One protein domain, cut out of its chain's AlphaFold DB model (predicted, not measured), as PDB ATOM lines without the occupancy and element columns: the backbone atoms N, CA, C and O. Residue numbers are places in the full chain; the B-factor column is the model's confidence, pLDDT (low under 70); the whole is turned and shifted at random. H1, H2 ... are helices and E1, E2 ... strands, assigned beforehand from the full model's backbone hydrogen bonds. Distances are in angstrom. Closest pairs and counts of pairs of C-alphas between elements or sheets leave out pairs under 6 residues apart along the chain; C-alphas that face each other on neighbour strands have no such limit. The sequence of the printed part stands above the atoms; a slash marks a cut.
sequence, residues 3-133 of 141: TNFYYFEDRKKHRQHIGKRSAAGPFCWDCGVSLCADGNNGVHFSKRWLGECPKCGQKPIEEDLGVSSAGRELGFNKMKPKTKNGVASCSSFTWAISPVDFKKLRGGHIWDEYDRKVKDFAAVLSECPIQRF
ATOM      1  N   THR A   3     -13.426 -46.442 -33.349       93.31
ATOM      2  CA  THR A   3     -13.380 -45.687 -32.100       93.31
ATOM      3  C   THR A   3     -14.552 -44.711 -32.006       93.31
ATOM      4  O   THR A   3     -14.686 -43.838 -32.868       93.31
ATOM      5  N   ASN A   4     -15.390 -44.808 -30.970       94.31
ATOM      6  CA  ASN A   4     -16.425 -43.800 -30.700       94.31
ATOM      7  C   ASN A   4     -15.842 -42.548 -30.016       94.31
ATOM      8  O   ASN A   4     -14.904 -42.642 -29.225       94.31
ATOM      9  N   PHE A   5     -16.428 -41.380 -30.286       94.56
ATOM     10  CA  PHE A   5     -16.017 -40.083 -29.743       94.56
ATOM     11  C   PHE A   5     -17.183 -39.371 -29.073       94.56
ATOM     12  O   PHE A   5     -18.286 -39.308 -29.612       94.56
ATOM     13  N   TYR A   6     -16.919 -38.776 -27.918       93.88
ATOM     14  CA  TYR A   6     -17.919 -38.169 -27.052       93.88
ATOM     15  C   TYR A   6     -17.496 -36.768 -26.628       93.88
ATOM     16  O   TYR A   6     -16.326 -36.519 -26.341       93.88
ATOM     17  N   TYR A   7     -18.461 -35.858 -26.563       93.69
ATOM     18  CA  TYR A   7     -18.305 -34.522 -26.017       93.69
ATOM     19  C   TYR A   7     -18.800 -34.491 -24.573       93.69
ATOM     20  O   TYR A   7     -19.827 -35.093 -24.252       93.69
ATOM     21  N   PHE A   8     -18.080 -33.756 -23.728       90.44
ATOM     22  CA  PHE A   8     -18.432 -33.523 -22.335       90.44
ATOM     23  C   PHE A   8     -18.330 -32.039 -21.997       90.44
ATOM     24  O   PHE A   8     -17.236 -31.480 -22.061       90.44
ATOM     25  N   GLU A   9     -19.452 -31.424 -21.619       81.88
ATOM     26  CA  GLU A   9     -19.537 -29.998 -21.275       81.88
ATOM     27  C   GLU A   9     -18.860 -29.678 -19.932       81.88
ATOM     28  O   GLU A   9     -18.122 -28.703 -19.851       81.88
ATOM     29  N   ASP A  10     -19.006 -30.544 -18.914       71.38
ATOM     30  CA  ASP A  10     -18.297 -30.421 -17.633       71.38
ATOM     31  C   ASP A  10     -18.174 -31.773 -16.890       71.38
ATOM     32  O   ASP A  10     -19.103 -32.587 -16.904       71.38
ATOM     33  N   ARG A  11     -17.008 -32.034 -16.271       59.84
ATOM     34  CA  ARG A  11     -16.622 -33.226 -15.462       59.84
ATOM     35  C   ARG A  11     -17.434 -34.525 -15.689       59.84
ATOM     36  O   ARG A  11     -17.918 -35.134 -14.738       59.84
ATOM     37  N   LYS A  12     -17.559 -34.979 -16.939       62.12
ATOM     38  CA  LYS A  12     -18.259 -36.220 -17.331       62.12
ATOM     39  C   LYS A  12     -19.779 -36.295 -17.040       62.12
ATOM     40  O   LYS A  12     -20.348 -37.372 -17.185       62.12
ATOM     41  N   LYS A  13     -20.466 -35.200 -16.678       64.25
ATOM     42  CA  LYS A  13     -21.905 -35.238 -16.316       64.25
ATOM     43  C   LYS A  13     -22.850 -35.388 -17.509       64.25
ATOM     44  O   LYS A  13     -23.829 -36.119 -17.422       64.25
ATOM     45  N   HIS A  14     -22.540 -34.726 -18.622       72.19
ATOM     46  CA  HIS A  14     -23.316 -34.816 -19.857       72.19
ATOM     47  C   HIS A  14     -22.429 -35.374 -20.962       72.19
ATOM     48  O   HIS A  14     -21.486 -34.713 -21.392       72.19
ATOM     49  N   ARG A  15     -22.708 -36.616 -21.369       85.94
ATOM     50  CA  ARG A  15     -22.017 -37.320 -22.451       85.94
ATOM     51  C   ARG A  15     -22.860 -37.212 -23.711       85.94
ATOM     52  O   ARG A  15     -23.943 -37.784 -23.765       85.94
ATOM     53  N   GLN A  16     -22.352 -36.527 -24.726       90.94
ATOM     54  CA  GLN A  16     -22.977 -36.499 -26.044       90.94
ATOM     55  C   GLN A  16     -22.118 -37.278 -27.032       90.94
ATOM     56  O   GLN A  16     -20.930 -37.001 -27.179       90.94
ATOM     57  N   HIS A  17     -22.703 -38.254 -27.716       93.25
ATOM     58  CA  HIS A  17     -22.009 -38.982 -28.771       93.25
ATOM     59  C   HIS A  17     -21.812 -38.079 -29.995       93.25
ATOM     60  O   HIS A  17     -22.771 -37.520 -30.515       93.25
ATOM     61  N   ILE A  18     -20.568 -37.911 -30.440       94.81
ATOM     62  CA  ILE A  18     -20.208 -37.073 -31.593       94.81
ATOM     63  C   ILE A  18     -20.202 -37.911 -32.871       94.81
ATOM     64  O   ILE A  18     -20.657 -37.464 -33.925       94.81
ATOM     65  N   GLY A  19     -19.683 -39.132 -32.780       95.69
ATOM     66  CA  GLY A  19     -19.591 -40.054 -33.897       95.69
ATOM     67  C   GLY A  19     -18.519 -41.115 -33.702       95.69
ATOM     68  O   GLY A  19     -17.872 -41.180 -32.657       95.69
ATOM     69  N   LYS A  20     -18.307 -41.921 -34.739       95.25
ATOM     70  CA  LYS A  20     -17.374 -43.048 -34.741       95.25
ATOM     71  C   LYS A  20     -16.392 -42.946 -35.897       95.25
ATOM     72  O   LYS A  20     -16.798 -42.783 -37.050       95.25
ATOM     73  N   ARG A  21     -15.101 -43.092 -35.601       95.75
ATOM     74  CA  ARG A  21     -14.061 -43.316 -36.610       95.75
ATOM     75  C   ARG A  21     -13.925 -44.812 -36.858       95.75
ATOM     76  O   ARG A  21     -13.900 -45.567 -35.901       95.75
ATOM     77  N   SER A  22     -13.794 -45.237 -38.107       95.38
ATOM     78  CA  SER A  22     -13.608 -46.650 -38.464       95.38
ATOM     79  C   SER A  22     -12.590 -46.783 -39.584       95.38
ATOM     80  O   SER A  22     -12.532 -45.921 -40.456       95.38
ATOM     81  N   ALA A  23     -11.833 -47.878 -39.617       95.00
ATOM     82  CA  ALA A  23     -10.980 -48.180 -40.764       95.00
ATOM     83  C   ALA A  23     -11.837 -48.320 -42.038       95.00
ATOM     84  O   ALA A  23     -12.873 -48.990 -42.019       95.00
ATOM     85  N   ALA A  24     -11.404 -47.684 -43.128       96.06
ATOM     86  CA  ALA A  24     -12.170 -47.578 -44.374       96.06
ATOM     87  C   ALA A  24     -11.374 -48.018 -45.616       96.06
ATOM     88  O   ALA A  24     -11.745 -47.694 -46.741       96.06
ATOM     89  N   GLY A  25     -10.289 -48.768 -45.408       95.31
ATOM     90  CA  GLY A  25      -9.475 -49.337 -46.481       95.31
ATOM     91  C   GLY A  25      -8.646 -48.305 -47.260       95.31
ATOM     92  O   GLY A  25      -8.452 -47.177 -46.789       95.31
ATOM     93  N   PRO A  26      -8.095 -48.702 -48.423       97.38
ATOM     94  CA  PRO A  26      -7.256 -47.838 -49.246       97.38
ATOM     95  C   PRO A  26      -8.020 -46.659 -49.863       97.38
ATOM     96  O   PRO A  26      -9.124 -46.795 -50.398       97.38
ATOM     97  N   PHE A  27      -7.380 -45.495 -49.829       98.31
ATOM     98  CA  PHE A  27      -7.873 -44.242 -50.383       98.31
ATOM     99  C   PHE A  27      -6.730 -43.516 -51.086       98.31
ATOM    100  O   PHE A  27      -5.619 -43.441 -50.563       98.31
ATOM    101  N   CYS A  28      -6.997 -42.984 -52.276       98.25
ATOM    102  CA  CYS A  28      -6.064 -42.108 -52.963       98.25
ATOM    103  C   CYS A  28      -6.211 -40.689 -52.416       98.25
ATOM    104  O   CYS A  28      -7.149 -39.973 -52.771       98.25
ATOM    105  N   TRP A  29      -5.275 -40.298 -51.560       97.81
ATOM    106  CA  TRP A  29      -5.230 -38.995 -50.909       97.81
ATOM    107  C   TRP A  29      -4.994 -37.852 -51.894       97.81
ATOM    108  O   TRP A  29      -5.579 -36.787 -51.728       97.81
ATOM    109  N   ASP A  30      -4.240 -38.107 -52.964       97.88
ATOM    110  CA  ASP A  30      -3.974 -37.111 -54.009       97.88
ATOM    111  C   ASP A  30      -5.221 -36.846 -54.872       97.88
ATOM    112  O   ASP A  30      -5.490 -35.720 -55.279       97.88
ATOM    113  N   CYS A  31      -6.001 -37.892 -55.168       97.81
ATOM    114  CA  CYS A  31      -7.155 -37.807 -56.071       97.81
ATOM    115  C   CYS A  31      -8.510 -37.677 -55.361       97.81
ATOM    116  O   CYS A  31      -9.537 -37.502 -56.033       97.81
ATOM    117  N   GLY A  32      -8.530 -37.816 -54.035       97.00
ATOM    118  CA  GLY A  32      -9.734 -37.751 -53.214       97.00
ATOM    119  C   GLY A  32     -10.733 -38.880 -53.489       97.00
ATOM    120  O   GLY A  32     -11.937 -38.629 -53.488       97.00
ATOM    121  N   VAL A  33     -10.268 -40.101 -53.785       97.06
ATOM    122  CA  VAL A  33     -11.147 -41.238 -54.128       97.06
ATOM    123  C   VAL A  33     -10.823 -42.496 -53.333       97.06
ATOM    124  O   VAL A  33      -9.662 -42.858 -53.161       97.06
ATOM    125  N   SER A  34     -11.866 -43.193 -52.883       97.50
ATOM    126  CA  SER A  34     -11.732 -44.534 -52.311       97.50
ATOM    127  C   SER A  34     -11.414 -45.557 -53.402       97.50
ATOM    128  O   SER A  34     -11.889 -45.432 -54.530       97.50
ATOM    129  N   LEU A  35     -10.646 -46.589 -53.049       97.81
ATOM    130  CA  LEU A  35     -10.445 -47.764 -53.903       97.81
ATOM    131  C   LEU A  35     -11.522 -48.838 -53.676       97.81
ATOM    132  O   LEU A  35     -11.447 -49.918 -54.257       97.81
ATOM    133  N   CYS A  36     -12.534 -48.571 -52.851       97.44
ATOM    134  CA  CYS A  36     -13.731 -49.400 -52.793       97.44
ATOM    135  C   CYS A  36     -14.476 -49.298 -54.131       97.44
ATOM    136  O   CYS A  36     -14.873 -48.203 -54.537       97.44
ATOM    137  N   ALA A  37     -14.700 -50.427 -54.808       95.81
ATOM    138  CA  ALA A  37     -15.374 -50.448 -56.111       95.81
ATOM    139  C   ALA A  37     -16.841 -49.984 -56.027       95.81
ATOM    140  O   ALA A  37     -17.403 -49.523 -57.015       95.81
ATOM    141  N   ASP A  38     -17.439 -50.065 -54.836       94.94
ATOM    142  CA  ASP A  38     -18.792 -49.578 -54.539       94.94
ATOM    143  C   ASP A  38     -18.790 -48.123 -54.017       94.94
ATOM    144  O   ASP A  38     -19.779 -47.628 -53.471       94.94
ATOM    145  N   GLY A  39     -17.655 -47.431 -54.147       93.69
ATOM    146  CA  GLY A  39     -17.450 -46.062 -53.693       93.69
ATOM    147  C   GLY A  39     -17.453 -45.908 -52.170       93.69
ATOM    148  O   GLY A  39     -17.397 -46.874 -51.405       93.69
ATOM    149  N   ASN A  40     -17.538 -44.654 -51.719       93.62
ATOM    150  CA  ASN A  40     -17.457 -44.290 -50.299       93.62
ATOM    151  C   ASN A  40     -18.559 -44.927 -49.441       93.62
ATOM    152  O   ASN A  40     -18.334 -45.211 -48.269       93.62
ATOM    153  N   ASN A  41     -19.733 -45.181 -50.019       90.56
ATOM    154  CA  ASN A  41     -20.825 -45.832 -49.301       90.56
ATOM    155  C   ASN A  41     -20.515 -47.307 -49.023       90.56
ATOM    156  O   ASN A  41     -20.983 -47.841 -48.029       90.56
ATOM    157  N   GLY A  42     -19.704 -47.961 -49.858       91.50
ATOM    158  CA  GLY A  42     -19.399 -49.384 -49.738       91.50
ATOM    159  C   GLY A  42     -18.273 -49.743 -48.769       91.50
ATOM    160  O   GLY A  42     -18.104 -50.924 -48.487       91.50
ATOM    161  N   VAL A  43     -17.509 -48.782 -48.234       93.44
ATOM    162  CA  VAL A  43     -16.228 -49.056 -47.534       93.44
ATOM    163  C   VAL A  43     -16.320 -49.967 -46.303       93.44
ATOM    164  O   VAL A  43     -15.306 -50.502 -45.865       93.44
ATOM    165  N   HIS A  44     -17.516 -50.173 -45.746       90.62
ATOM    166  CA  HIS A  44     -17.733 -51.059 -44.595       90.62
ATOM    167  C   HIS A  44     -18.419 -52.387 -44.933       90.62
ATOM    168  O   HIS A  44     -18.567 -53.227 -44.048       90.62
ATOM    169  N   PHE A  45     -18.855 -52.583 -46.177       89.94
ATOM    170  CA  PHE A  45     -19.656 -53.748 -46.578       89.94
ATOM    171  C   PHE A  45     -19.119 -54.429 -47.840       89.94
ATOM    172  O   PHE A  45     -19.394 -55.605 -48.081       89.94
ATOM    173  N   SER A  46     -18.364 -53.693 -48.656       90.12
ATOM    174  CA  SER A  46     -17.834 -54.185 -49.914       90.12
ATOM    175  C   SER A  46     -16.701 -55.176 -49.695       90.12
ATOM    176  O   SER A  46     -15.827 -55.003 -48.844       90.12
ATOM    177  N   LYS A  47     -16.689 -56.201 -50.545       89.50
ATOM    178  CA  LYS A  47     -15.564 -57.125 -50.707       89.50
ATOM    179  C   LYS A  47     -14.712 -56.787 -51.935       89.50
ATOM    180  O   LYS A  47     -13.731 -57.474 -52.196       89.50
ATOM    181  N   ARG A  48     -15.092 -55.762 -52.708       95.38
ATOM    182  CA  ARG A  48     -14.472 -55.417 -53.990       95.38
ATOM    183  C   ARG A  48     -13.598 -54.182 -53.830       95.38
ATOM    184  O   ARG A  48     -14.096 -53.063 -53.724       95.38
ATOM    185  N   TRP A  49     -12.292 -54.403 -53.858       96.50
ATOM    186  CA  TRP A  49     -11.285 -53.355 -53.768       96.50
ATOM    187  C   TRP A  49     -10.462 -53.323 -55.049       96.50
ATOM    188  O   TRP A  49     -10.050 -54.365 -55.557       96.50
ATOM    189  N   LEU A  50     -10.260 -52.125 -55.587       97.06
ATOM    190  CA  LEU A  50      -9.423 -51.898 -56.756       97.06
ATOM    191  C   LEU A  50      -7.946 -52.067 -56.376       97.06
ATOM    192  O   LEU A  50      -7.538 -51.702 -55.274       97.06
ATOM    193  N   GLY A  51      -7.144 -52.601 -57.298       97.62
ATOM    194  CA  GLY A  51      -5.695 -52.755 -57.107       97.62
ATOM    195  C   GLY A  51      -4.903 -51.454 -57.274       97.62
ATOM    196  O   GLY A  51      -3.739 -51.390 -56.886       97.62
ATOM    197  N   GLU A  52      -5.522 -50.419 -57.839       98.12
ATOM    198  CA  GLU A  52      -4.920 -49.111 -58.092       98.12
ATOM    199  C   GLU A  52      -5.985 -48.010 -58.137       98.12
ATOM    200  O   GLU A  52      -7.186 -48.273 -58.253       98.12
ATOM    201  N   CYS A  53      -5.547 -46.759 -58.013       98.19
ATOM    202  CA  CYS A  53      -6.418 -45.599 -58.101       98.19
ATOM    203  C   CYS A  53      -6.984 -45.461 -59.525       98.19
ATOM    204  O   CYS A  53      -6.209 -45.269 -60.461       98.19
ATOM    205  N   PRO A  54      -8.316 -45.413 -59.704       96.69
ATOM    206  CA  PRO A  54      -8.930 -45.307 -61.030       96.69
ATOM    207  C   PRO A  54      -8.704 -43.948 -61.714       96.69
ATOM    208  O   PRO A  54      -9.057 -43.788 -62.877       96.69
ATOM    209  N   LYS A  55      -8.157 -42.950 -61.001       97.75
ATOM    210  CA  LYS A  55      -7.861 -41.615 -61.547       97.75
ATOM    211  C   LYS A  55      -6.398 -41.426 -61.948       97.75
ATOM    212  O   LYS A  55      -6.140 -40.769 -62.947       97.75
ATOM    213  N   CYS A  56      -5.451 -41.947 -61.163       98.06
ATOM    214  CA  CYS A  56      -4.017 -41.699 -61.369       98.06
ATOM    215  C   CYS A  56      -3.161 -42.963 -61.524       98.06
ATOM    216  O   CYS A  56      -1.953 -42.839 -61.702       98.06
ATOM    217  N   GLY A  57      -3.738 -44.164 -61.414       98.19
ATOM    218  CA  GLY A  57      -3.021 -45.439 -61.563       98.19
ATOM    219  C   GLY A  57      -2.053 -45.783 -60.423       98.19
ATOM    220  O   GLY A  57      -1.400 -46.822 -60.463       98.19
ATOM    221  N   GLN A  58      -1.938 -44.946 -59.386       98.25
ATOM    222  CA  GLN A  58      -1.097 -45.263 -58.230       98.25
ATOM    223  C   GLN A  58      -1.634 -46.486 -57.472       98.25
ATOM    224  O   GLN A  58      -2.843 -46.637 -57.293       98.25
ATOM    225  N   LYS A  59      -0.728 -47.333 -56.981       98.38
ATOM    226  CA  LYS A  59      -1.050 -48.545 -56.215       98.38
ATOM    227  C   LYS A  59      -1.000 -48.285 -54.707       98.38
ATOM    228  O   LYS A  59      -0.254 -47.396 -54.292       98.38
ATOM    229  N   PRO A  60      -1.753 -49.047 -53.888       97.62
ATOM    230  CA  PRO A  60      -1.650 -48.983 -52.436       97.62
ATOM    231  C   PRO A  60      -0.211 -49.154 -51.953       97.62
ATOM    232  O   PRO A  60       0.474 -50.103 -52.331       97.62
ATOM    233  N   ILE A  61       0.219 -48.233 -51.100       96.75
ATOM    234  CA  ILE A  61       1.467 -48.331 -50.356       96.75
ATOM    235  C   ILE A  61       1.277 -49.394 -49.271       96.75
ATOM    236  O   ILE A  61       0.228 -49.451 -48.624       96.75
ATOM    237  N   GLU A  62       2.287 -50.238 -49.077       94.50
ATOM    238  CA  GLU A  62       2.289 -51.217 -47.995       94.50
ATOM    239  C   GLU A  62       2.414 -50.507 -46.642       94.50
ATOM    240  O   GLU A  62       3.291 -49.668 -46.437       94.50
ATOM    241  N   GLU A  63       1.512 -50.827 -45.714       95.31
ATOM    242  CA  GLU A  63       1.485 -50.242 -44.376       95.31
ATOM    243  C   GLU A  63       1.412 -51.346 -43.326       95.31
ATOM    244  O   GLU A  63       0.568 -52.239 -43.395       95.31
ATOM    245  N   ASP A  64       2.255 -51.236 -42.304       95.25
ATOM    246  CA  ASP A  64       2.176 -52.089 -41.126       95.25
ATOM    247  C   ASP A  64       1.074 -51.625 -40.147       95.25
ATOM    248  O   ASP A  64       0.359 -50.631 -40.343       95.25
ATOM    249  N   LEU A  65       0.916 -52.353 -39.037       94.06
ATOM    250  CA  LEU A  65      -0.014 -51.986 -37.963       94.06
ATOM    251  C   LEU A  65       0.402 -50.710 -37.205       94.06
ATOM    252  O   LEU A  65      -0.428 -50.104 -36.530       94.06
ATOM    253  N   GLY A  66       1.659 -50.286 -37.300       94.25
ATOM    254  CA  GLY A  66       2.160 -49.054 -36.697       94.25
ATOM    255  C   GLY A  66       1.727 -47.791 -37.444       94.25
ATOM    256  O   GLY A  66       1.660 -46.730 -36.824       94.25
ATOM    257  N   VAL A  67       1.378 -47.899 -38.734       93.12
ATOM    258  CA  VAL A  67       1.053 -46.751 -39.608       93.12
ATOM    259  C   VAL A  67      -0.361 -46.813 -40.204       93.12
ATOM    260  O   VAL A  67      -0.994 -45.775 -40.439       93.12
ATOM    261  N   SER A  68      -0.911 -48.008 -40.415       95.12
ATOM    262  CA  SER A  68      -2.225 -48.171 -41.042       95.12
ATOM    263  C   SER A  68      -3.380 -47.646 -40.180       95.12
ATOM    264  O   SER A  68      -3.319 -47.584 -38.946       95.12
ATOM    265  N   SER A  69      -4.487 -47.287 -40.834       93.69
ATOM    266  CA  SER A  69      -5.735 -46.921 -40.155       93.69
ATOM    267  C   SER A  69      -6.356 -48.112 -39.421       93.69
ATOM    268  O   SER A  69      -6.881 -47.941 -38.327       93.69
ATOM    269  N   ALA A  70      -6.220 -49.331 -39.954       92.88
ATOM    270  CA  ALA A  70      -6.617 -50.547 -39.243       92.88
ATOM    271  C   ALA A  70      -5.806 -50.730 -37.951       92.88
ATOM    272  O   ALA A  70      -6.380 -50.938 -36.883       92.88
ATOM    273  N   GLY A  71      -4.483 -50.560 -38.028       93.12
ATOM    274  CA  GLY A  71      -3.607 -50.570 -36.863       93.12
ATOM    275  C   GLY A  71      -3.984 -49.526 -35.813       93.12
ATOM    276  O   GLY A  71      -3.869 -49.785 -34.617       93.12
ATOM    277  N   ARG A  72      -4.509 -48.367 -36.228       92.69
ATOM    278  CA  ARG A  72      -5.001 -47.333 -35.307       92.69
ATOM    279  C   ARG A  72      -6.252 -47.770 -34.558       92.69
ATOM    280  O   ARG A  72      -6.289 -47.626 -33.338       92.69
ATOM    281  N   GLU A  73      -7.246 -48.311 -35.260       90.88
ATOM    282  CA  GLU A  73      -8.473 -48.807 -34.618       90.88
ATOM    283  C   GLU A  73      -8.212 -49.994 -33.682       90.88
ATOM    284  O   GLU A  73      -8.974 -50.224 -32.753       90.88
ATOM    285  N   LEU A  74      -7.115 -50.722 -33.896       88.94
ATOM    286  CA  LEU A  74      -6.662 -51.817 -33.038       88.94
ATOM    287  C   LEU A  74      -5.709 -51.370 -31.911       88.94
ATOM    288  O   LEU A  74      -5.286 -52.190 -31.102       88.94
ATOM    289  N   GLY A  75      -5.342 -50.085 -31.851       90.00
ATOM    290  CA  GLY A  75      -4.452 -49.535 -30.821       90.00
ATOM    291  C   GLY A  75      -2.945 -49.739 -31.048       90.00
ATOM    292  O   GLY A  75      -2.150 -49.344 -30.189       90.00
ATOM    293  N   PHE A  76      -2.532 -50.294 -32.190       91.94
ATOM    294  CA  PHE A  76      -1.124 -50.450 -32.580       91.94
ATOM    295  C   PHE A  76      -0.515 -49.136 -33.091       91.94
ATOM    296  O   PHE A  76       0.587 -48.764 -32.686       91.94
ATOM    297  N   ASN A  77      -1.248 -48.381 -33.916       92.44
ATOM    298  CA  ASN A  77      -0.795 -47.086 -34.424       92.44
ATOM    299  C   ASN A  77      -1.110 -45.961 -33.425       92.44
ATOM    300  O   ASN A  77      -2.249 -45.494 -33.297       92.44
ATOM    301  N   LYS A  78      -0.057 -45.485 -32.753       89.50
ATOM    302  CA  LYS A  78      -0.092 -44.377 -31.782       89.50
ATOM    303  C   LYS A  78       0.418 -43.050 -32.357       89.50
ATOM    304  O   LYS A  78       0.537 -42.074 -31.618       89.50
ATOM    305  N   MET A  79       0.726 -42.993 -33.654       90.00
ATOM    306  CA  MET A  79       1.217 -41.775 -34.300       90.00
ATOM    307  C   MET A  79       0.155 -40.676 -34.259       90.00
ATOM    308  O   MET A  79      -1.045 -40.965 -34.311       90.00
ATOM    309  N   LYS A  80       0.578 -39.407 -34.221       89.38
ATOM    310  CA  LYS A  80      -0.355 -38.279 -34.341       89.38
ATOM    311  C   LYS A  80      -1.113 -38.380 -35.677       89.38
ATOM    312  O   LYS A  80      -0.452 -38.577 -36.700       89.38
ATOM    313  N   PRO A  81      -2.452 -38.238 -35.681       90.00
ATOM    314  CA  PRO A  81      -3.224 -38.253 -36.911       90.00
ATOM    315  C   PRO A  81      -2.750 -37.210 -37.924       90.00
ATOM    316  O   PRO A  81      -2.471 -36.067 -37.549       90.00
ATOM    317  N   LYS A  82      -2.633 -37.610 -39.193       89.81
ATOM    318  CA  LYS A  82      -2.246 -36.719 -40.292       89.81
ATOM    319  C   LYS A  82      -2.798 -37.192 -41.634       89.81
ATOM    320  O   LYS A  82      -2.925 -38.391 -41.873       89.81
ATOM    321  N   THR A  83      -3.025 -36.240 -42.533       92.50
ATOM    322  CA  THR A  83      -3.261 -36.518 -43.951       92.50
ATOM    323  C   THR A  83      -2.077 -37.297 -44.531       92.50
ATOM    324  O   THR A  83      -0.920 -37.034 -44.184       92.50
ATOM    325  N   LYS A  84      -2.368 -38.267 -45.396       94.44
ATOM    326  CA  LYS A  84      -1.361 -39.044 -46.131       94.44
ATOM    327  C   LYS A  84      -1.293 -38.564 -47.584       94.44
ATOM    328  O   LYS A  84      -2.066 -37.701 -47.979       94.44
ATOM    329  N   ASN A  85      -0.376 -39.135 -48.359       95.50
ATOM    330  CA  ASN A  85      -0.227 -38.882 -49.794       95.50
ATOM    331  C   ASN A  85      -0.333 -40.205 -50.558       95.50
ATOM    332  O   ASN A  85      -0.150 -41.275 -49.967       95.50
ATOM    333  N   GLY A  86      -0.598 -40.133 -51.862       97.25
ATOM    334  CA  GLY A  86      -0.736 -41.313 -52.712       97.25
ATOM    335  C   GLY A  86      -1.892 -42.215 -52.288       97.25
ATOM    336  O   GLY A  86      -2.894 -41.751 -51.738       97.25
ATOM    337  N   VAL A  87      -1.788 -43.516 -52.556       98.19
ATOM    338  CA  VAL A  87      -2.796 -44.497 -52.129       98.19
ATOM    339  C   VAL A  87      -2.365 -45.148 -50.821       98.19
ATOM    340  O   VAL A  87      -1.447 -45.958 -50.797       98.19
ATOM    341  N   ALA A  88      -3.058 -44.828 -49.732       97.75
ATOM    342  CA  ALA A  88      -2.774 -45.360 -48.400       97.75
ATOM    343  C   ALA A  88      -4.078 -45.627 -47.642       97.75
ATOM    344  O   ALA A  88      -5.137 -45.115 -48.018       97.75
ATOM    345  N   SER A  89      -4.032 -46.410 -46.562       96.75
ATOM    346  CA  SER A  89      -5.225 -46.638 -45.746       96.75
ATOM    347  C   SER A  89      -5.744 -45.335 -45.146       96.75
ATOM    348  O   SER A  89      -4.971 -44.460 -44.733       96.75
ATOM    349  N   CYS A  90      -7.065 -45.216 -45.086       96.94
ATOM    350  CA  CYS A  90      -7.747 -44.125 -44.414       96.94
ATOM    351  C   CYS A  90      -8.736 -44.644 -43.371       96.94
ATOM    352  O   CYS A  90      -9.078 -45.833 -43.314       96.94
ATOM    353  N   SER A  91      -9.208 -43.714 -42.550       96.94
ATOM    354  CA  SER A  91     -10.402 -43.928 -41.750       96.94
ATOM    355  C   SER A  91     -11.600 -43.256 -42.416       96.94
ATOM    356  O   SER A  91     -11.468 -42.391 -43.278       96.94
ATOM    357  N   SER A  92     -12.793 -43.630 -41.997       96.69
ATOM    358  CA  SER A  92     -14.015 -42.867 -42.213       96.69
ATOM    359  C   SER A  92     -14.507 -42.324 -40.882       96.69
ATOM    360  O   SER A  92     -14.301 -42.971 -39.854       96.69
ATOM    361  N   PHE A  93     -15.241 -41.218 -40.901       96.38
ATOM    362  CA  PHE A  93     -15.954 -40.723 -39.729       96.38
ATOM    363  C   PHE A  93     -17.461 -40.748 -39.972       96.38
ATOM    364  O   PHE A  93     -17.956 -40.127 -40.910       96.38
ATOM    365  N   THR A  94     -18.197 -41.463 -39.129       95.62
ATOM    366  CA  THR A  94     -19.662 -41.461 -39.145       95.62
ATOM    367  C   THR A  94     -20.155 -40.566 -38.024       95.62
ATOM    368  O   THR A  94     -19.887 -40.828 -36.852       95.62
ATOM    369  N   TRP A  95     -20.855 -39.499 -38.383       96.06
ATOM    370  CA  TRP A  95     -21.349 -38.507 -37.442       96.06
ATOM    371  C   TRP A  95     -22.624 -38.990 -36.747       96.06
ATOM    372  O   TRP A  95     -23.568 -39.427 -37.403       96.06
ATOM    373  N   ALA A  96     -22.656 -38.868 -35.419       95.44
ATOM    374  CA  ALA A  96     -23.852 -39.074 -34.599       95.44
ATOM    375  C   ALA A  96     -24.625 -37.765 -34.367       95.44
ATOM    376  O   ALA A  96     -25.792 -37.794 -33.989       95.44
ATOM    377  N   ILE A  97     -24.007 -36.608 -34.622       94.00
ATOM    378  CA  ILE A  97     -24.631 -35.281 -34.517       94.00
ATOM    379  C   ILE A  97     -24.387 -34.464 -35.780       94.00
ATOM    380  O   ILE A  97     -23.424 -34.700 -36.511       94.00
ATOM    381  N   SER A  98     -25.252 -33.486 -36.040       92.50
ATOM    382  CA  SER A  98     -25.090 -32.625 -37.207       92.50
ATOM    383  C   SER A  98     -23.840 -31.735 -37.081       92.50
ATOM    384  O   SER A  98     -23.497 -31.308 -35.974       92.50
ATOM    385  N   PRO A  99     -23.174 -31.365 -38.194       88.25
ATOM    386  CA  PRO A  99     -22.089 -30.379 -38.168       88.25
ATOM    387  C   PRO A  99     -22.500 -29.033 -37.565       88.25
ATOM    388  O   PRO A  99     -21.669 -28.322 -37.002       88.25
ATOM    389  N   VAL A 100     -23.778 -28.665 -37.699       90.38
ATOM    390  CA  VAL A 100     -24.332 -27.435 -37.127       90.38
ATOM    391  C   VAL A 100     -24.346 -27.525 -35.605       90.38
ATOM    392  O   VAL A 100     -23.894 -26.595 -34.942       90.38
ATOM    393  N   ASP A 101     -24.801 -28.643 -35.046       90.94
ATOM    394  CA  ASP A 101     -24.853 -28.829 -33.595       90.94
ATOM    395  C   ASP A 101     -23.464 -29.056 -33.006       90.94
ATOM    396  O   ASP A 101     -23.145 -28.478 -31.971       90.94
ATOM    397  N   PHE A 102     -22.585 -29.765 -33.718       90.62
ATOM    398  CA  PHE A 102     -21.178 -29.886 -33.336       90.62
ATOM    399  C   PHE A 102     -20.502 -28.514 -33.190       90.62
ATOM    400  O   PHE A 102     -19.772 -28.277 -32.230       90.62
ATOM    401  N   LYS A 103     -20.786 -27.562 -34.092       88.81
ATOM    402  CA  LYS A 103     -20.249 -26.190 -34.014       88.81
ATOM    403  C   LYS A 103     -20.769 -25.385 -32.821       88.81
ATOM    404  O   LYS A 103     -20.099 -24.425 -32.428       88.81
ATOM    405  N   LYS A 104     -21.939 -25.735 -32.275       89.69
ATOM    406  CA  LYS A 104     -22.535 -25.089 -31.093       89.69
ATOM    407  C   LYS A 104     -21.930 -25.586 -29.782       89.69
ATOM    408  O   LYS A 104     -22.110 -24.926 -28.766       89.69
ATOM    409  N   LEU A 105     -21.197 -26.700 -29.794       86.75
ATOM    410  CA  LEU A 105     -20.503 -27.200 -28.610       86.75
ATOM    411  C   LEU A 105     -19.430 -26.184 -28.173       86.75
ATOM    412  O   LEU A 105     -18.576 -25.762 -28.965       86.75
ATOM    413  N   ARG A 106     -19.505 -25.735 -26.916       81.62
ATOM    414  CA  ARG A 106     -18.637 -24.708 -26.318       81.62
ATOM    415  C   ARG A 106     -18.230 -25.109 -24.902       81.62
ATOM    416  O   ARG A 106     -19.051 -25.602 -24.144       81.62
ATOM    417  N   GLY A 107     -16.970 -24.857 -24.543       77.12
ATOM    418  CA  GLY A 107     -16.475 -24.998 -23.165       77.12
ATOM    419  C   GLY A 107     -16.095 -26.415 -22.716       77.12
ATOM    420  O   GLY A 107     -15.426 -26.551 -21.699       77.12
ATOM    421  N   GLY A 108     -16.442 -27.455 -23.478       85.62
ATOM    422  CA  GLY A 108     -16.202 -28.848 -23.104       85.62
ATOM    423  C   GLY A 108     -14.952 -29.502 -23.698       85.62
ATOM    424  O   GLY A 108     -14.042 -28.866 -24.240       85.62
ATOM    425  N   HIS A 109     -14.902 -30.829 -23.592       91.56
ATOM    426  CA  HIS A 109     -13.794 -31.666 -24.052       91.56
ATOM    427  C   HIS A 109     -14.280 -32.872 -24.849       91.56
ATOM    428  O   HIS A 109     -15.295 -33.478 -24.512       91.56
ATOM    429  N   ILE A 110     -13.507 -33.251 -25.868       93.19
ATOM    430  CA  ILE A 110     -13.736 -34.471 -26.639       93.19
ATOM    431  C   ILE A 110     -12.896 -35.596 -26.045       93.19
ATOM    432  O   ILE A 110     -11.708 -35.420 -25.763       93.19
ATOM    433  N   TRP A 111     -13.522 -36.748 -25.863       93.38
ATOM    434  CA  TRP A 111     -12.907 -37.975 -25.381       93.38
ATOM    435  C   TRP A 111     -13.263 -39.112 -26.326       93.38
ATOM    436  O   TRP A 111     -14.331 -39.097 -26.936       93.38
ATOM    437  N   ASP A 112     -12.378 -40.086 -26.458       91.56
ATOM    438  CA  ASP A 112     -12.734 -41.333 -27.123       91.56
ATOM    439  C   ASP A 112     -13.366 -42.340 -26.150       91.56
ATOM    440  O   ASP A 112     -13.461 -42.105 -24.944       91.56
ATOM    441  N   GLU A 113     -13.838 -43.465 -26.681       89.00
ATOM    442  CA  GLU A 113     -14.479 -44.529 -25.899       89.00
ATOM    443  C   GLU A 113     -13.575 -45.199 -24.862       89.00
ATOM    444  O   GLU A 113     -14.077 -45.878 -23.972       89.00
ATOM    445  N   TYR A 114     -12.264 -44.976 -24.949       88.06
ATOM    446  CA  TYR A 114     -11.270 -45.486 -24.009       88.06
ATOM    447  C   TYR A 114     -10.894 -44.445 -22.949       88.06
ATOM    448  O   TYR A 114      -9.830 -44.543 -22.338       88.06
ATOM    449  N   ASP A 115     -11.734 -43.422 -22.753       87.81
ATOM    450  CA  ASP A 115     -11.505 -42.332 -21.807       87.81
ATOM    451  C   ASP A 115     -10.176 -41.592 -22.050       87.81
ATOM    452  O   ASP A 115      -9.554 -41.070 -21.121       87.81
ATOM    453  N   ARG A 116      -9.739 -41.462 -23.310       89.38
ATOM    454  CA  ARG A 116      -8.578 -40.632 -23.667       89.38
ATOM    455  C   ARG A 116      -9.041 -39.278 -24.186       89.38
ATOM    456  O   ARG A 116      -9.836 -39.185 -25.121       89.38
ATOM    457  N   LYS A 117      -8.511 -38.203 -23.599       91.75
ATOM    458  CA  LYS A 117      -8.817 -36.829 -24.019       91.75
ATOM    459  C   LYS A 117      -8.216 -36.542 -25.396       91.75
ATOM    460  O   LYS A 117      -6.997 -36.581 -25.572       91.75
ATOM    461  N   VAL A 118      -9.061 -36.165 -26.349       92.00
ATOM    462  CA  VAL A 118      -8.666 -35.791 -27.709       92.00
ATOM    463  C   VAL A 118      -8.415 -34.288 -27.753       92.00
ATOM    464  O   VAL A 118      -9.339 -33.484 -27.683       92.00
ATOM    465  N   LYS A 119      -7.139 -33.899 -27.844       89.81
ATOM    466  CA  LYS A 119      -6.737 -32.480 -27.862       89.81
ATOM    467  C   LYS A 119      -6.962 -31.805 -29.215       89.81
ATOM    468  O   LYS A 119      -7.223 -30.611 -29.256       89.81
ATOM    469  N   ASP A 120      -6.838 -32.565 -30.300       91.19
ATOM    470  CA  ASP A 120      -6.877 -32.068 -31.676       91.19
ATOM    471  C   ASP A 120      -7.819 -32.949 -32.502       91.19
ATOM    472  O   ASP A 120      -7.416 -33.933 -33.124       91.19
ATOM    473  N   PHE A 121      -9.113 -32.641 -32.429       93.06
ATOM    474  CA  PHE A 121     -10.135 -33.404 -33.146       93.06
ATOM    475  C   PHE A 121     -10.122 -33.121 -34.653       93.06
ATOM    476  O   PHE A 121     -10.488 -33.985 -35.444       93.06
ATOM    477  N   ALA A 122      -9.628 -31.953 -35.074       92.44
ATOM    478  CA  ALA A 122      -9.443 -31.648 -36.489       92.44
ATOM    479  C   ALA A 122      -8.420 -32.597 -37.133       92.44
ATOM    480  O   ALA A 122      -8.656 -33.083 -38.236       92.44
ATOM    481  N   ALA A 123      -7.341 -32.941 -36.421       92.69
ATOM    482  CA  ALA A 123      -6.400 -33.964 -36.876       92.69
ATOM    483  C   ALA A 123      -7.041 -35.360 -36.977       92.69
ATOM    484  O   ALA A 123      -6.708 -36.130 -37.872       92.69
ATOM    485  N   VAL A 124      -7.992 -35.704 -36.099       93.94
ATOM    486  CA  VAL A 124      -8.754 -36.958 -36.241       93.94
ATOM    487  C   VAL A 124      -9.549 -36.951 -37.548       93.94
ATOM    488  O   VAL A 124      -9.513 -37.930 -38.291       93.94
ATOM    489  N   LEU A 125     -10.229 -35.843 -37.851       95.19
ATOM    490  CA  LEU A 125     -11.021 -35.704 -39.074       95.19
ATOM    491  C   LEU A 125     -10.165 -35.622 -40.344       95.19
ATOM    492  O   LEU A 125     -10.631 -36.048 -41.398       95.19
ATOM    493  N   SER A 126      -8.923 -35.132 -40.273       94.25
ATOM    494  CA  SER A 126      -8.028 -35.104 -41.438       94.25
ATOM    495  C   SER A 126      -7.582 -36.500 -41.884       94.25
ATOM    496  O   SER A 126      -7.298 -36.695 -43.060       94.25
ATOM    497  N   GLU A 127      -7.608 -37.494 -40.989       94.56
ATOM    498  CA  GLU A 127      -7.452 -38.911 -41.346       94.56
ATOM    499  C   GLU A 127      -8.742 -39.560 -41.884       94.56
ATOM    500  O   GLU A 127      -8.730 -40.733 -42.277       94.56
ATOM    501  N   CYS A 128      -9.847 -38.809 -41.897       96.81
ATOM    502  CA  CYS A 128     -11.181 -39.276 -42.249       96.81
ATOM    503  C   CYS A 128     -11.739 -38.566 -43.496       96.81
ATOM    504  O   CYS A 128     -12.718 -37.819 -43.386       96.81
ATOM    505  N   PRO A 129     -11.167 -38.784 -44.696       96.81
ATOM    506  CA  PRO A 129     -11.652 -38.148 -45.921       96.81
ATOM    507  C   PRO A 129     -13.073 -38.600 -46.291       96.81
ATOM    508  O   PRO A 129     -13.796 -37.891 -46.987       96.81
ATOM    509  N   ILE A 130     -13.495 -39.768 -45.801       96.62
ATOM    510  CA  ILE A 130     -14.845 -40.292 -45.979       96.62
ATOM    511  C   ILE A 130     -15.665 -39.940 -44.740       96.62
ATOM    512  O   ILE A 130     -15.485 -40.537 -43.679       96.62
ATOM    513  N   GLN A 131     -16.575 -38.975 -44.872       95.81
ATOM    514  CA  GLN A 131     -17.471 -38.571 -43.789       95.81
ATOM    515  C   GLN A 131     -18.921 -38.917 -44.116       95.81
ATOM    516  O   GLN A 131     -19.412 -38.620 -45.205       95.81
ATOM    517  N   ARG A 132     -19.601 -39.549 -43.160       93.75
ATOM    518  CA  ARG A 132     -20.977 -40.031 -43.281       93.75
ATOM    519  C   ARG A 132     -21.901 -39.276 -42.339       93.75
ATOM    520  O   ARG A 132     -21.607 -39.156 -41.152       93.75
ATOM    521  N   PHE A 133     -23.020 -38.804 -42.877       93.12
ATOM    522  CA  PHE A 133     -24.022 -37.998 -42.165       93.12
ATOM    523  C   PHE A 133     -25.418 -38.634 -42.180       93.12
ATOM    524  O   PHE A 133     -26.332 -38.138 -41.532       93.12
TER     525      PHE A 133
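What this domain is: This is residues 3 to 133 of the 141 residues of an uncharacterized protein of viral metagenome (UniProt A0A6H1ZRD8). A long, strongly twisted sheet of five strands is the core, with short helix H2 on one face and H4 on the opposite face. The E1-E2 hairpin turn lies at one end of the long axis and the unnamed stretch 43 to 68 loops out at the other. The printed part has 131 residues, ordered E1 E2 H1 H2 E3 H3 E4 H4 E5; the sheet is mixed, E4 E1 E2 E3 E5, and the class is mixed, with 57 residues in named elements, under half. It is compact, radius of gyration of the C-alphas 15.5 A, yet elongated, spanning 49 by 29 by 23 A.

Where its parts are: Find C-alpha 15 at (-22.017, -37.320, -22.451); E2 runs 34.8 A to residue 28, bending by 76 degrees at residue 25. E1 is residues 3 to 8, from (-13.380, -45.687, -32.100); E3, 87 to 95, spans 24.4 A; E4 is 109 to 112; E5, 130 to 132, ends at (-20.977, -40.031, -43.281). H1 is 39 to 42, H2 69 to 73, H3 99 to 104, H4 121 to 126.

How they stand to each other: E2 is antiparallel to E1, its hairpin partner (N 5 to O 19, 2.8 A), and to E3 (N 22 to O 92, 2.9 A). E4 is antiparallel to E1 (N 6 to O 111, 2.8 A); E5 is parallel to E3 (N 132 to O 93, 2.8 A). H2 is only just over E3, with 3 C-alphas, at a height of 6.4 A; its closest C-alphas to E3 are Ser 69 and Cys 90, 5.5 A. On the opposite face H4 is over E2 at 7.2 A, along it at 21 degrees on the local plane. H1 is on the sheet, only just over none of its strands, with 2 C-alphas on E3; H3 only grazes it with residues 99 to 102. In H2, H3 and H4 every O i to N i+4 pair is within hydrogen-bond range; H1 is too short for one.

The domain as a whole: The C-alphas of Lys 13 and Gly 57, the two farthest apart, are 50.1 A apart. The printed part has no cut; H1 to H2 and H2 to E3 are long links. Look at residues 11 to 13 for pLDDT under 70.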